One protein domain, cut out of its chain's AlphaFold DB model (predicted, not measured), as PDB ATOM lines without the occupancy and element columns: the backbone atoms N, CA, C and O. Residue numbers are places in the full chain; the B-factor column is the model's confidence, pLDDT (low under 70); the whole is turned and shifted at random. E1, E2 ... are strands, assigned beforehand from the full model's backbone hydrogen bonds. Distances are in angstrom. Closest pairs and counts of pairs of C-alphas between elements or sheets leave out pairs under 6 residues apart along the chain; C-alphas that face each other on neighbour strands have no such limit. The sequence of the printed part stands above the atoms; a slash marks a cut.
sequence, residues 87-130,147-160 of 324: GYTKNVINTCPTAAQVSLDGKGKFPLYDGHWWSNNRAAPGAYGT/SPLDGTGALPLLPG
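Overview. This is residues 87 to 130 and 147 to 160 of the 324 residues of an uncharacterized protein of Variovorax sp. PAMC 28711 (UniProt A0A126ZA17). Little regular structure is present: a loose, looping chain with the short strand E2 near its middle, E1 in an arm toward one end of the long axis and E3 toward the other. The last stretch, residues 147 to 160, folds back toward the end where E1 lies. The printed part has 58 residues with no named helix and three named strands, E1, E2 and E3 in chain order; the class is all strand, though only 12 residues are in named elements. It is loose, with a radius of gyration of the C-alphas of 12.9 A, and elongated, spanning 41 by 26 by 17 A.

Arrangement. E1, residues 90 to 95, E2, residues 112 to 114, and E3, residues 128 to 130, are apart from one another, and each pairs with no named strand. Residues 102 to 103 form a short parallel pairing with residues 112 to 113 of E2.

Along the chain. E1 is 14.6 A long from C-alpha 90 at (41.781, 21.891, -27.113) to C-alpha 95. E2 measures 7.0 A and E3 7.2 A, ending at C-alpha 130 (55.453, 45.167, -18.879).

Size, cuts and confidence. The two C-alphas farthest apart, of Gly 87 and Pro 125, are 41.9 A apart. Residues 131 to 146 are cut out, with 20.7 A between C-alphas 130 and 147. The links E1 to E2 and E2 to E3 are long. Mean pLDDT of the printed part is 95.0; no printed residue is under 70.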
ATOM      1  N   GLY A  87      42.393  14.414 -20.970       97.94
ATOM      2  CA  GLY A  87      41.721  14.616 -22.259       97.94
ATOM      3  C   GLY A  87      41.356  16.072 -22.582       97.94
ATOM      4  O   GLY A  87      40.588  16.312 -23.513       97.94
ATOM      5  N   TYR A  88      41.919  17.049 -21.867       98.38
ATOM      6  CA  TYR A  88      41.794  18.476 -22.174       98.38
ATOM      7  C   TYR A  88      42.822  18.873 -23.237       98.38
ATOM      8  O   TYR A  88      43.915  19.343 -22.939       98.38
ATOM      9  N   THR A  89      42.505  18.621 -24.505       97.94
ATOM     10  CA  THR A  89      43.466  18.773 -25.611       97.94
ATOM     11  C   THR A  89      43.247  20.020 -26.459       97.94
ATOM     12  O   THR A  89      44.123  20.376 -27.248       97.94
ATOM     13  N   LYS A  90      42.101  20.696 -26.330       97.81
ATOM     14  CA  LYS A  90      41.781  21.891 -27.113       97.81
ATOM     15  C   LYS A  90      42.198  23.143 -26.355       97.81
ATOM     16  O   LYS A  90      41.543  23.524 -25.391       97.81
ATOM     17  N   ASN A  91      43.261  23.793 -26.818       97.50
ATOM     18  CA  ASN A  91      43.702  25.084 -26.298       97.50
ATOM     19  C   ASN A  91      42.689  26.182 -26.675       97.50
ATOM     20  O   ASN A  91      42.459  26.429 -27.861       97.50
ATOM     21  N   VAL A  92      42.076  26.812 -25.675       97.50
ATOM     22  CA  VAL A  92      41.099  27.904 -25.849       97.50
ATOM     23  C   VAL A  92      41.618  29.252 -25.358       97.50
ATOM     24  O   VAL A  92      41.105  30.287 -25.778       97.50
ATOM     25  N   ILE A  93      42.649  29.250 -24.512       97.62
ATOM     26  CA  ILE A  93      43.349  30.448 -24.049       97.62
ATOM     27  C   ILE A  93      44.846  30.160 -24.120       97.62
ATOM     28  O   ILE A  93      45.319  29.199 -23.524       97.62
ATOM     29  N   ASN A  94      45.595  31.020 -24.806       95.94
ATOM     30  CA  ASN A  94      47.056  31.031 -24.790       95.94
ATOM     31  C   ASN A  94      47.529  32.481 -24.851       95.94
ATOM     32  O   ASN A  94      47.486  33.100 -25.912       95.94
ATOM     33  N   THR A  95      47.877  33.053 -23.702       94.88
ATOM     34  CA  THR A  95      48.157  34.487 -23.580       94.88
ATOM     35  C   THR A  95      49.471  34.713 -22.849       94.88
ATOM     36  O   THR A  95      49.668  34.154 -21.777       94.88
ATOM     37  N   CYS A  96      50.333  35.570 -23.401       95.94
ATOM     38  CA  CYS A  96      51.464  36.186 -22.698       95.94
ATOM     39  C   CYS A  96      51.076  37.640 -22.479       95.94
ATOM     40  O   CYS A  96      51.169  38.444 -23.415       95.94
ATOM     41  N   PRO A  97      50.474  37.939 -21.320       96.75
ATOM     42  CA  PRO A  97      49.832  39.219 -21.112       96.75
ATOM     43  C   PRO A  97      50.863  40.342 -20.995       96.75
ATOM     44  O   PRO A  97      52.000  40.139 -20.582       96.75
ATOM     45  N   THR A  98      50.441  41.560 -21.314       97.50
ATOM     46  CA  THR A  98      51.200  42.804 -21.136       97.50
ATOM     47  C   THR A  98      50.283  43.881 -20.561       97.50
ATOM     48  O   THR A  98      49.060  43.775 -20.658       97.50
ATOM     49  N   ALA A  99      50.834  44.963 -20.004       97.81
ATOM     50  CA  ALA A  99      50.006  46.036 -19.441       97.81
ATOM     51  C   ALA A  99      49.076  46.702 -20.474       97.81
ATOM     52  O   ALA A  99      47.987  47.142 -20.123       97.81
ATOM     53  N   ALA A 100      49.459  46.730 -21.757       96.62
ATOM     54  CA  ALA A 100      48.637  47.292 -22.835       96.62
ATOM     55  C   ALA A 100      47.337  46.502 -23.089       96.62
ATOM     56  O   ALA A 100      46.431  46.988 -23.761       96.62
ATOM     57  N   GLN A 101      47.258  45.277 -22.575       97.44
ATOM     58  CA  GLN A 101      46.111  44.389 -22.706       97.44
ATOM     59  C   GLN A 101      45.141  44.478 -21.519       97.44
ATOM     60  O   GLN A 101      44.124  43.785 -21.535       97.44
ATOM     61  N   VAL A 102      45.432  45.319 -20.520       97.94
ATOM     62  CA  VAL A 102      44.581  45.531 -19.345       97.94
ATOM     63  C   VAL A 102      43.682  46.747 -19.563       97.94
ATOM     64  O   VAL A 102      44.160  47.868 -19.739       97.94
ATOM     65  N   SER A 103      42.368  46.540 -19.510       96.75
ATOM     66  CA  SER A 103      41.393  47.625 -19.430       96.75
ATOM     67  C   SER A 103      41.361  48.196 -18.013       96.75
ATOM     68  O   SER A 103      40.931  47.523 -17.077       96.75
ATOM     69  N   LEU A 104      41.801  49.445 -17.857       95.69
ATOM     70  CA  LEU A 104      41.847  50.125 -16.556       95.69
ATOM     71  C   LEU A 104      40.490  50.690 -16.118       95.69
ATOM     72  O   LEU A 104      40.274  50.941 -14.937       95.69
ATOM     73  N   ASP A 105      39.576  50.926 -17.058       93.31
ATOM     74  CA  ASP A 105      38.247  51.474 -16.771       93.31
ATOM     75  C   ASP A 105      37.145  50.405 -16.784       93.31
ATOM     76  O   ASP A 105      35.976  50.726 -16.560       93.31
ATOM     77  N   GLY A 106      37.512  49.145 -17.031       92.25
ATOM     78  CA  GLY A 106      36.583  48.025 -17.125       92.25
ATOM     79  C   GLY A 106      35.805  47.974 -18.443       92.25
ATOM     80  O   GLY A 106      34.917  47.137 -18.580       92.25
ATOM     81  N   LYS A 107      36.078  48.857 -19.411       92.75
ATOM     82  CA  LYS A 107      35.298  48.979 -20.650       92.75
ATOM     83  C   LYS A 107      36.045  48.423 -21.857       92.75
ATOM     84  O   LYS A 107      37.259  48.224 -21.850       92.75
ATOM     85  N   GLY A 108      35.287  48.214 -22.933       92.44
ATOM     86  CA  GLY A 108      35.801  47.731 -24.211       92.44
ATOM     87  C   GLY A 108      36.057  46.224 -24.229       92.44
ATOM     88  O   GLY A 108      35.716  45.498 -23.297       92.44
ATOM     89  N   LYS A 109      36.653  45.752 -25.326       93.81
ATOM     90  CA  LYS A 109      36.961  44.337 -25.546       93.81
ATOM     91  C   LYS A 109      38.450  44.093 -25.321       93.81
ATOM     92  O   LYS A 109      39.240  44.183 -26.256       93.81
ATOM     93  N   PHE A 110      38.804  43.789 -24.079       97.12
ATOM     94  CA  PHE A 110      40.167  43.490 -23.660       97.12
ATOM     95  C   PHE A 110      40.265  42.041 -23.178       97.12
ATOM     96  O   PHE A 110      39.263  41.449 -22.773       97.12
ATOM     97  N   PRO A 111      41.450  41.424 -23.259       97.38
ATOM     98  CA  PRO A 111      41.666  40.110 -22.666       97.38
ATOM     99  C   PRO A 111      41.768  40.170 -21.137       97.38
ATOM    100  O   PRO A 111      41.527  39.153 -20.498       97.38
ATOM    101  N   LEU A 112      42.116  41.329 -20.561       98.44
ATOM    102  CA  LEU A 112      42.254  41.534 -19.121       98.44
ATOM    103  C   LEU A 112      41.585  42.840 -18.685       98.44
ATOM    104  O   LEU A 112      41.590  43.826 -19.424       98.44
ATOM    105  N   TYR A 113      41.060  42.854 -17.467       98.00
ATOM    106  CA  TYR A 113      40.383  43.993 -16.855       98.00
ATOM    107  C   TYR A 113      40.905  44.216 -15.438       98.00
ATOM    108  O   TYR A 113      41.192  43.253 -14.735       98.00
ATOM    109  N   ASP A 114      41.030  45.480 -15.038       97.56
ATOM    110  CA  ASP A 114      41.456  45.881 -13.697       97.56
ATOM    111  C   ASP A 114      40.404  45.550 -12.628       97.56
ATOM    112  O   ASP A 114      39.289  46.086 -12.638       97.56
ATOM    113  N   GLY A 115      40.806  44.733 -11.657       94.50
ATOM    114  CA  GLY A 115      40.026  44.364 -10.488       94.50
ATOM    115  C   GLY A 115      38.858  43.421 -10.772       94.50
ATOM    116  O   GLY A 115      38.691  42.868 -11.858       94.50
ATOM    117  N   HIS A 116      38.022  43.277  -9.747       94.38
ATOM    118  CA  HIS A 116      36.952  42.280  -9.675       94.38
ATOM    119  C   HIS A 116      35.585  42.940  -9.586       94.38
ATOM    120  O   HIS A 116      35.484  44.107  -9.207       94.38
ATOM    121  N   TRP A 117      34.513  42.205  -9.891       93.88
ATOM    122  CA  TRP A 117      33.157  42.769  -9.882       93.88
ATOM    123  C   TRP A 117      32.711  43.238  -8.487       93.88
ATOM    124  O   TRP A 117      31.926  44.176  -8.376       93.88
ATOM    125  N   TRP A 118      33.231  42.621  -7.420       91.44
ATOM    126  CA  TRP A 118      32.955  43.014  -6.033       91.44
ATOM    127  C   TRP A 118      33.853  44.154  -5.535       91.44
ATOM    128  O   TRP A 118      33.645  44.671  -4.436       91.44
ATOM    129  N   SER A 119      34.861  44.556  -6.316       87.69
ATOM    130  CA  SER A 119      35.752  45.656  -5.966       87.69
ATOM    131  C   SER A 119      35.333  46.938  -6.675       87.69
ATOM    132  O   SER A 119      35.372  47.047  -7.899       87.69
ATOM    133  N   ASN A 120      35.017  47.957  -5.879       80.38
ATOM    134  CA  ASN A 120      34.857  49.325  -6.376       80.38
ATOM    135  C   ASN A 120      36.198  50.074  -6.470       80.38
ATOM    136  O   ASN A 120      36.253  51.174  -7.019       80.38
ATOM    137  N   ASN A 121      37.273  49.494  -5.929       82.50
ATOM    138  CA  ASN A 121      38.598  50.091  -5.953       82.50
ATOM    139  C   ASN A 121      39.284  49.720  -7.265       82.50
ATOM    140  O   ASN A 121      39.543  48.543  -7.523       82.50
ATOM    141  N   ARG A 122      39.579  50.739  -8.073       85.94
ATOM    142  CA  ARG A 122      40.447  50.611  -9.244       85.94
ATOM    143  C   ARG A 122      41.897  50.751  -8.828       85.94
ATOM    144  O   ARG A 122      42.206  51.504  -7.897       85.94
ATOM    145  N   ALA A 123      42.774  50.024  -9.505       88.69
ATOM    146  CA  ALA A 123      44.180  50.042  -9.167       88.69
ATOM    147  C   ALA A 123      44.786  51.432  -9.415       88.69
ATOM    148  O   ALA A 123      44.392  52.178 -10.317       88.69
ATOM    149  N   ALA A 124      45.758  51.798  -8.580       88.56
ATOM    150  CA  ALA A 124      46.447  53.073  -8.705       88.56
ATOM    151  C   ALA A 124      47.204  53.172 -10.048       88.56
ATOM    152  O   ALA A 124      47.621  52.153 -10.608       88.56
ATOM    153  N   PRO A 125      47.459  54.390 -10.564       90.19
ATOM    154  CA  PRO A 125      48.340  54.571 -11.713       90.19
ATOM    155  C   PRO A 125      49.681  53.858 -11.508       90.19
ATOM    156  O   PRO A 125      50.311  53.986 -10.460       90.19
ATOM    157  N   GLY A 126      50.120  53.102 -12.515       94.75
ATOM    158  CA  GLY A 126      51.346  52.308 -12.427       94.75
ATOM    159  C   GLY A 126      51.194  50.968 -11.701       94.75
ATOM    160  O   GLY A 126      52.196  50.286 -11.518       94.75
ATOM    161  N   ALA A 127      49.984  50.541 -11.335       97.12
ATOM    162  CA  ALA A 127      49.733  49.192 -10.818       97.12
ATOM    163  C   ALA A 127      50.132  48.072 -11.793       97.12
ATOM    164  O   ALA A 127      50.503  46.980 -11.366       97.12
ATOM    165  N   TYR A 128      50.117  48.370 -13.093       98.50
ATOM    166  CA  TYR A 128      50.486  47.444 -14.156       98.50
ATOM    167  C   TYR A 128      51.740  47.911 -14.890       98.50
ATOM    168  O   TYR A 128      51.977  49.108 -15.071       98.50
ATOM    169  N   GLY A 129      52.560  46.961 -15.323       98.31
ATOM    170  CA  GLY A 129      53.740  47.208 -16.146       98.31
ATOM    171  C   GLY A 129      53.999  46.064 -17.117       98.31
ATOM    172  O   GLY A 129      53.318  45.044 -17.088       98.31
ATOM    173  N   THR A 130      54.999  46.227 -17.973       98.12
ATOM    174  CA  THR A 130      55.453  45.167 -18.879       98.12
ATOM    175  C   THR A 130      56.953  44.988 -18.698       98.12
ATOM    176  O   THR A 130      57.686  45.977 -18.662       98.12
ATOM    177  N   SER A 147      35.162  41.632 -17.592       96.38
ATOM    178  CA  SER A 147      34.926  42.974 -17.099       96.38
ATOM    179  C   SER A 147      34.206  42.925 -15.753       96.38
ATOM    180  O   SER A 147      33.155  42.285 -15.643       96.38
ATOM    181  N   PRO A 148      34.683  43.679 -14.751       93.50
ATOM    182  CA  PRO A 148      33.997  43.814 -13.472       93.50
ATOM    183  C   PRO A 148      32.680  44.600 -13.583       93.50
ATOM    184  O   PRO A 148      31.935  44.669 -12.611       93.50
ATOM    185  N   LEU A 149      32.398  45.232 -14.731       92.94
ATOM    186  CA  LEU A 149      31.200  46.051 -14.934       92.94
ATOM    187  C   LEU A 149      30.020  45.244 -15.476       92.94
ATOM    188  O   LEU A 149      28.882  45.461 -15.061       92.94
ATOM    189  N   ASP A 150      30.276  44.354 -16.433       91.56
ATOM    190  CA  ASP A 150      29.220  43.664 -17.178       91.56
ATOM    191  C   ASP A 150      29.485  42.173 -17.432       91.56
ATOM    192  O   ASP A 150      28.627  41.500 -18.008       91.56
ATOM    193  N   GLY A 151      30.629  41.642 -16.986       92.25
ATOM    194  CA  GLY A 151      31.022  40.247 -17.189       92.25
ATOM    195  C   GLY A 151      31.496  39.920 -18.611       92.25
ATOM    196  O   GLY A 151      31.742  38.759 -18.924       92.25
ATOM    197  N   THR A 152      31.637  40.902 -19.504       92.69
ATOM    198  CA  THR A 152      32.116  40.650 -20.871       92.69
ATOM    199  C   THR A 152      33.639  40.528 -20.929       92.69
ATOM    200  O   THR A 152      34.346  41.116 -20.123       92.69
ATOM    201  N   GLY A 153      34.179  39.783 -21.894       94.31
ATOM    202  CA  GLY A 153      35.626  39.662 -22.078       94.31
ATOM    203  C   GLY A 153      36.012  39.261 -23.498       94.31
ATOM    204  O   GLY A 153      35.181  38.781 -24.274       94.31
ATOM    205  N   ALA A 154      37.273  39.489 -23.878       97.19
ATOM    206  CA  ALA A 154      37.785  39.028 -25.170       97.19
ATOM    207  C   ALA A 154      38.141  37.531 -25.176       97.19
ATOM    208  O   ALA A 154      38.155  36.922 -26.247       97.19
ATOM    209  N   LEU A 155      38.442  36.964 -24.005       97.81
ATOM    210  CA  LEU A 155      38.777  35.552 -23.832       97.81
ATOM    211  C   LEU A 155      37.514  34.722 -23.551       97.81
ATOM    212  O   LEU A 155      36.570  35.237 -22.946       97.81
ATOM    213  N   PRO A 156      37.461  33.455 -24.001       98.06
ATOM    214  CA  PRO A 156      36.323  32.586 -23.733       98.06
ATOM    215  C   PRO A 156      36.241  32.209 -22.250       98.06
ATOM    216  O   PRO A 156      37.260  32.067 -21.577       98.06
ATOM    217  N   LEU A 157      35.020  31.972 -21.774       98.62
ATOM    218  CA  LEU A 157      34.785  31.321 -20.486       98.62
ATOM    219  C   LEU A 157      35.074  29.819 -20.577       98.62
ATOM    220  O   LEU A 157      34.975  29.214 -21.649       98.62
ATOM    221  N   LEU A 158      35.382  29.210 -19.435       98.81
ATOM    222  CA  LEU A 158      35.641  27.782 -19.309       98.81
ATOM    223  C   LEU A 158      34.366  27.056 -18.850       98.81
ATOM    224  O   LEU A 158      33.871  27.330 -17.757       98.81
ATOM    225  N   PRO A 159      33.810  26.133 -19.648       98.44
ATOM    226  CA  PRO A 159      32.550  25.481 -19.320       98.44
ATOM    227  C   PRO A 159      32.745  24.419 -18.234       98.44
ATOM    228  O   PRO A 159      33.358  23.376 -18.469       98.44
ATOM    229  N   GLY A 160      32.145  24.618 -17.061       98.62
ATOM    230  CA  GLY A 160      32.152  23.615 -15.996       98.62
ATOM    231  C   GLY A 160      31.468  22.307 -16.401       98.62
ATOM    232  O   GLY A 160      31.851  21.233 -15.951       98.62
TER     233      GLY A 160